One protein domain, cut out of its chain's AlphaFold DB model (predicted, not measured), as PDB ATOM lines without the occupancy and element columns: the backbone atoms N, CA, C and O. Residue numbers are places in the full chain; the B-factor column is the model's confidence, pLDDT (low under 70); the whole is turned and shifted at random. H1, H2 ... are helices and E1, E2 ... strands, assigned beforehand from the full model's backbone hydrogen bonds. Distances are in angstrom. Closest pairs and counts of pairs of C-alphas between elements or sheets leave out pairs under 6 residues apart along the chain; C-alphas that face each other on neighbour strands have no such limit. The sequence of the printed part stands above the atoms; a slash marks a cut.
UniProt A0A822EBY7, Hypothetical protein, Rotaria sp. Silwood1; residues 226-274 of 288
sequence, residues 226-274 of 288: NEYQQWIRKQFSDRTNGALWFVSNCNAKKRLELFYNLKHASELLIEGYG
ATOM      1  N   ASN A 226     132.898 162.210 142.448       92.06
ATOM      2  CA  ASN A 226     134.253 162.736 142.599       92.06
ATOM      3  C   ASN A 226     135.156 161.788 143.405       92.06
ATOM      4  O   ASN A 226     136.281 161.509 142.994       92.06
ATOM      5  N   GLU A 227     134.664 161.243 144.521       87.75
ATOM      6  CA  GLU A 227     135.416 160.269 145.322       87.75
ATOM      7  C   GLU A 227     135.677 158.979 144.543       87.75
ATOM      8  O   GLU A 227     136.770 158.417 144.629       87.75
ATOM      9  N   TYR A 228     134.708 158.520 143.747       82.94
ATOM     10  CA  TYR A 228     134.876 157.366 142.872       82.94
ATOM     11  C   TYR A 228     135.959 157.621 141.825       82.94
ATOM     12  O   TYR A 228     136.879 156.816 141.693       82.94
ATOM     13  N   GLN A 229     135.912 158.763 141.136       84.19
ATOM     14  CA  GLN A 229     136.912 159.119 140.129       84.19
ATOM     15  C   GLN A 229     138.313 159.270 140.731       84.19
ATOM     16  O   GLN A 229     139.286 158.786 140.154       84.19
ATOM     17  N   GLN A 230     138.438 159.890 141.906       85.44
ATOM     18  CA  GLN A 230     139.718 159.994 142.615       85.44
ATOM     19  C   GLN A 230     140.236 158.628 143.064       85.44
ATOM     20  O   GLN A 230     141.424 158.342 142.919       85.44
ATOM     21  N   TRP A 231     139.354 157.763 143.571       80.31
ATOM     22  CA  TRP A 231     139.710 156.406 143.962       80.31
ATOM     23  C   TRP A 231     140.189 155.588 142.760       80.31
ATOM     24  O   TRP A 231     141.256 154.986 142.842       80.31
ATOM     25  N   ILE A 232     139.471 155.625 141.631       78.69
ATOM     26  CA  ILE A 232     139.894 154.973 140.383       78.69
ATOM     27  C   ILE A 232     141.256 155.514 139.943       78.69
ATOM     28  O   ILE A 232     142.186 154.734 139.760       78.69
ATOM     29  N   ARG A 233     141.432 156.837 139.863       81.19
ATOM     30  CA  ARG A 233     142.726 157.429 139.486       81.19
ATOM     31  C   ARG A 233     143.854 156.959 140.399       81.19
ATOM     32  O   ARG A 233     144.877 156.539 139.890       81.19
ATOM     33  N   LYS A 234     143.655 156.946 141.719       80.62
ATOM     34  CA  LYS A 234     144.657 156.466 142.683       80.62
ATOM     35  C   LYS A 234     144.958 154.971 142.540       80.62
ATOM     36  O   LYS A 234     146.096 154.561 142.709       80.62
ATOM     37  N   GLN A 235     143.947 154.136 142.311       72.31
ATOM     38  CA  GLN A 235     144.144 152.686 142.224       72.31
ATOM     39  C   GLN A 235     144.784 152.254 140.904       72.31
ATOM     40  O   GLN A 235     145.420 151.202 140.868       72.31
ATOM     41  N   PHE A 236     144.594 153.036 139.843       71.75
ATOM     42  CA  PHE A 236     145.014 152.699 138.487       71.75
ATOM     43  C   PHE A 236     146.145 153.593 137.945       71.75
ATOM     44  O   PHE A 236     146.652 153.279 136.876       71.75
ATOM     45  N   SER A 237     146.581 154.645 138.658       74.31
ATOM     46  CA  SER A 237     147.661 155.551 138.210       74.31
ATOM     47  C   SER A 237     148.985 154.837 137.967       74.31
ATOM     48  O   SER A 237     149.715 155.204 137.052       74.31
ATOM     49  N   ASP A 238     149.266 153.811 138.768       66.88
ATOM     50  CA  ASP A 238     150.556 153.114 138.768       66.88
ATOM     51  C   ASP A 238     150.461 151.751 138.063       66.88
ATOM     52  O   ASP A 238     151.437 151.003 137.990       66.88
ATOM     53  N   ARG A 239     149.271 151.386 137.564       68.75
ATOM     54  CA  ARG A 239     149.047 150.101 136.900       68.75
ATOM     55  C   ARG A 239     149.377 150.226 135.424       68.75
ATOM     56  O   ARG A 239     148.771 151.012 134.706       68.75
ATOM     57  N   THR A 240     150.277 149.372 134.958       66.06
ATOM     58  CA  THR A 240     150.584 149.236 133.530       66.06
ATOM     59  C   THR A 240     149.504 148.467 132.776       66.06
ATOM     60  O   THR A 240     149.406 148.617 131.569       66.06
ATOM     61  N   ASN A 241     148.670 147.684 133.474       67.62
ATOM     62  CA  ASN A 241     147.621 146.850 132.886       67.62
ATOM     63  C   ASN A 241     146.238 147.246 133.413       67.62
ATOM     64  O   ASN A 241     146.043 147.430 134.617       67.62
ATOM     65  N   GLY A 242     145.266 147.349 132.506       72.00
ATOM     66  CA  GLY A 242     143.873 147.675 132.814       72.00
ATOM     67  C   GLY A 242     143.099 146.487 133.388       72.00
ATOM     68  O   GLY A 242     142.290 146.668 134.299       72.00
ATOM     69  N   ALA A 243     143.367 145.268 132.907       78.19
ATOM     70  CA  ALA A 243     142.791 144.045 133.466       78.19
ATOM     71  C   ALA A 243     143.706 142.825 133.287       78.19
ATOM     72  O   ALA A 243     144.483 142.742 132.340       78.19
ATOM     73  N   LEU A 244     143.561 141.849 134.186       80.62
ATOM     74  CA  LEU A 244     144.197 140.535 134.088       80.62
ATOM     75  C   LEU A 244     143.113 139.472 133.887       80.62
ATOM     76  O   LEU A 244     142.067 139.519 134.538       80.62
ATOM     77  N   TRP A 245     143.365 138.503 133.011       82.81
ATOM     78  CA  TRP A 245     142.406 137.461 132.662       82.81
ATOM     79  C   TRP A 245     142.988 136.063 132.850       82.81
ATOM     80  O   TRP A 245     143.690 135.545 131.988       82.81
ATOM     81  N   PHE A 246     142.648 135.411 133.959       80.50
ATOM     82  CA  PHE A 246     143.121 134.061 134.260       80.50
ATOM     83  C   PHE A 246     142.147 133.004 133.727       80.50
ATOM     84  O   PHE A 246     140.993 132.935 134.155       80.50
ATOM     85  N   VAL A 247     142.595 132.143 132.811       78.94
ATOM     86  CA  VAL A 247     141.760 131.070 132.257       78.94
ATOM     87  C   VAL A 247     142.543 129.788 131.982       78.94
ATOM     88  O   VAL A 247     143.510 129.736 131.227       78.94
ATOM     89  N   SER A 248     142.065 128.706 132.591       72.00
ATOM     90  CA  SER A 248     142.602 127.350 132.439       72.00
ATOM     91  C   SER A 248     141.622 126.377 131.772       72.00
ATOM     92  O   SER A 248     142.037 125.316 131.305       72.00
ATOM     93  N   ASN A 249     140.333 126.732 131.696       77.50
ATOM     94  CA  ASN A 249     139.294 125.931 131.052       77.50
ATOM     95  C   ASN A 249     138.983 126.459 129.645       77.50
ATOM     96  O   ASN A 249     138.262 127.447 129.485       77.50
ATOM     97  N   CYS A 250     139.475 125.755 128.625       80.19
ATOM     98  CA  CYS A 250     139.367 126.212 127.239       80.19
ATOM     99  C   CYS A 250     137.994 125.925 126.610       80.19
ATOM    100  O   CYS A 250     137.683 126.412 125.527       80.19
ATOM    101  N   ASN A 251     137.135 125.167 127.302       77.56
ATOM    102  CA  ASN A 251     135.790 124.848 126.822       77.56
ATOM    103  C   ASN A 251     134.792 125.993 127.047       77.56
ATOM    104  O   ASN A 251     133.694 125.973 126.489       77.56
ATOM    105  N   ALA A 252     135.160 127.015 127.825       79.62
ATOM    106  CA  ALA A 252     134.335 128.192 128.075       79.62
ATOM    107  C   ALA A 252     134.357 129.169 126.879       79.62
ATOM    108  O   ALA A 252     134.778 130.317 127.011       79.62
ATOM    109  N   LYS A 253     133.887 128.718 125.704       80.06
ATOM    110  CA  LYS A 253     134.012 129.428 124.414       80.06
ATOM    111  C   LYS A 253     133.551 130.885 124.469       80.06
ATOM    112  O   LYS A 253     134.300 131.759 124.067       80.06
ATOM    113  N   LYS A 254     132.379 131.156 125.056       80.19
ATOM    114  CA  LYS A 254     131.845 132.526 125.200       80.19
ATOM    115  C   LYS A 254     132.736 133.436 126.052       80.19
ATOM    116  O   LYS A 254     132.846 134.625 125.786       80.19
ATOM    117  N   ARG A 255     133.365 132.881 127.094       79.25
ATOM    118  CA  ARG A 255     134.284 133.613 127.976       79.25
ATOM    119  C   ARG A 255     135.584 133.934 127.233       79.25
ATOM    120  O   ARG A 255     136.063 135.055 127.323       79.25
ATOM    121  N   LEU A 256     136.115 132.983 126.467       83.19
ATOM    122  CA  LEU A 256     137.293 133.211 125.623       83.19
ATOM    123  C   LEU A 256     137.018 134.209 124.497       83.19
ATOM    124  O   LEU A 256     137.830 135.089 124.255       83.19
ATOM    125  N   GLU A 257     135.864 134.109 123.846       86.38
ATOM    126  CA  GLU A 257     135.433 135.062 122.823       86.38
ATOM    127  C   GLU A 257     135.344 136.481 123.394       86.38
ATOM    128  O   GLU A 257     135.884 137.408 122.804       86.38
ATOM    129  N   LEU A 258     134.756 136.646 124.586       85.50
ATOM    130  CA  LEU A 258     134.747 137.930 125.285       85.50
ATOM    131  C   LEU A 258     136.166 138.441 125.563       85.50
ATOM    132  O   LEU A 258     136.433 139.611 125.317       85.50
ATOM    133  N   PHE A 259     137.076 137.584 126.034       86.06
ATOM    134  CA  PHE A 259     138.474 137.962 126.249       86.06
ATOM    135  C   PHE A 259     139.133 138.480 124.968       86.06
ATOM    136  O   PHE A 259     139.683 139.577 124.981       86.06
ATOM    137  N   TYR A 260     139.052 137.731 123.865       85.56
ATOM    138  CA  TYR A 260     139.661 138.147 122.602       85.56
ATOM    139  C   TYR A 260     139.008 139.416 122.058       85.56
ATOM    140  O   TYR A 260     139.712 140.325 121.632       85.56
ATOM    141  N   ASN A 261     137.682 139.532 122.154       85.88
ATOM    142  CA  ASN A 261     136.978 140.748 121.767       85.88
ATOM    143  C   ASN A 261     137.461 141.947 122.583       85.88
ATOM    144  O   ASN A 261     137.754 142.978 122.000       85.88
ATOM    145  N   LEU A 262     137.614 141.823 123.904       83.94
ATOM    146  CA  LEU A 262     138.122 142.916 124.734       83.94
ATOM    147  C   LEU A 262     139.606 143.221 124.446       83.94
ATOM    148  O   LEU A 262     139.964 144.393 124.346       83.94
ATOM    149  N   LYS A 263     140.448 142.198 124.241       82.94
ATOM    150  CA  LYS A 263     141.871 142.344 123.875       82.94
ATOM    151  C   LYS A 263     142.056 143.044 122.523       82.94
ATOM    152  O   LYS A 263     143.015 143.786 122.355       82.94
ATOM    153  N   HIS A 264     141.150 142.822 121.568       79.81
ATOM    154  CA  HIS A 264     141.191 143.452 120.243       79.81
ATOM    155  C   HIS A 264     140.473 144.803 120.175       79.81
ATOM    156  O   HIS A 264     140.869 145.657 119.386       79.81
ATOM    157  N   ALA A 265     139.400 144.988 120.945       73.12
ATOM    158  CA  ALA A 265     138.516 146.143 120.819       73.12
ATOM    159  C   ALA A 265     138.924 147.351 121.666       73.12
ATOM    160  O   ALA A 265     138.272 148.385 121.547       73.12
ATOM    161  N   SER A 266     139.918 147.246 122.555       56.38
ATOM    162  CA  SER A 266     140.092 148.261 123.594       56.38
ATOM    163  C   SER A 266     141.507 148.819 123.743       56.38
ATOM    164  O   SER A 266     142.504 148.119 123.618       56.38
ATOM    165  N   GLU A 267     141.543 150.103 124.115       63.56
ATOM    166  CA  GLU A 267     142.629 150.784 124.838       63.56
ATOM    167  C   GLU A 267     142.827 150.209 126.260       63.56
ATOM    168  O   GLU A 267     143.699 150.649 127.009       63.56
ATOM    169  N   LEU A 268     142.003 149.233 126.663       63.34
ATOM    170  CA  LEU A 268     142.165 148.505 127.908       63.34
ATOM    171  C   LEU A 268     143.324 147.523 127.710       63.34
ATOM    172  O   LEU A 268     143.236 146.567 126.942       63.34
ATOM    173  N   LEU A 269     144.421 147.755 128.423       73.69
ATOM    174  CA  LEU A 269     145.555 146.836 128.458       73.69
ATOM    175  C   LEU A 269     145.126 145.568 129.213       73.69
ATOM    176  O   LEU A 269     145.177 145.522 130.444       73.69
ATOM    177  N   ILE A 270     144.599 144.580 128.485       81.12
ATOM    178  CA  ILE A 270     144.173 143.288 129.036       81.12
ATOM    179  C   ILE A 270     145.235 142.240 128.755       81.12
ATOM    180  O   ILE A 270     145.492 141.886 127.603       81.12
ATOM    181  N   GLU A 271     145.778 141.672 129.824       82.88
ATOM    182  CA  GLU A 271     146.706 140.550 129.745       82.88
ATOM    183  C   GLU A 271     146.001 139.243 130.104       82.88
ATOM    184  O   GLU A 271     145.294 139.146 131.110       82.88
ATOM    185  N   GLY A 272     146.174 138.232 129.255       81.50
ATOM    186  CA  GLY A 272     145.666 136.889 129.495       81.50
ATOM    187  C   GLY A 272     146.709 136.049 130.212       81.50
ATOM    188  O   GLY A 272     147.884 136.164 129.934       81.50
ATOM    189  N   TYR A 273     146.290 135.175 131.116       79.06
ATOM    190  CA  TYR A 273     147.168 134.213 131.766       79.06
ATOM    191  C   TYR A 273     146.485 132.850 131.833       79.06
ATOM    192  O   TYR A 273     145.295 132.729 132.129       79.06
ATOM    193  N   GLY A 274     147.259 131.794 131.606       72.88
ATOM    194  CA  GLY A 274     146.792 130.413 131.684       72.88
ATOM    195  C   GLY A 274     146.623 129.748 130.320       72.88
ATOM    196  O   GLY A 274     146.746 130.369 129.269       72.88
TER     197      GLY A 274
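What this domain is: This is residues 226 to 274 of the 288 residues of the protein "Hypothetical protein" of Rotaria sp. Silwood1 (UniProt A0A822EBY7). A two-stranded parallel sheet, E1 beside E2, has helix H2 over one face, and from this small body an arm sticks out, residues 226 to 238, of which 226 to 236 belong to H1. With this arm the longest span is 40 A, and the body without it spans 29 by 18 by 8 A. The printed part has 49 residues with two named helices and two named strands, in the order H1, E1, H2, E2, and its class is mixed, helices and strands. The whole is loose, with a radius of gyration of the C-alphas of 13.4 A, and spans 40 by 19 by 17 A.

Where its parts are: Find C-alpha 226 at (134.253, 162.736, 142.599); from there H1, residues 226 to 236, runs 15.3 A. Next comes E1, residues 243 to 246, 10.0 A long, beginning at C-alpha 243 at (142.791, 144.045, 133.466). H2 follows, residues 253 to 265, 17.7 A long. E2, residues 270 to 273, 9.9 A long, ends at C-alpha 273 at (147.168, 134.213, 131.766).

How they stand to each other: Look first at E1 and E2, parallel neighbours at 20 degrees; N 245 and O 271 are within hydrogen-bond range at 2.8 A, as are N 271 and O 243 at 3.0 A. E1, H2 and E2 form a strand-helix-strand unit, two parallel neighbour strands with a helix between them along the chain, and its crossover is right-handed. The closest C-alphas of H2 and E2, those of Lys 263 and Ile 270, are 5.7 A apart; those of H2 and E1, Phe 259 and Trp 245, are 7.5 A apart. H1 is apart from H2 and E2. In H1 and H2 every O i to N i+4 pair is within hydrogen-bond range.

The domain as a whole: The two farthest C-alphas, those of Asn 226 and Asn 251, are 41.1 A apart. Without residues 226 to 238, which stand free, the body spans 29 by 18 by 8 A. The printed part has no cut; the link from H2 to E2 is tight, and the links from H1 to E1 and from E1 to H2 are short. Residues 238 to 241 and 266 to 268 have pLDDT under 70.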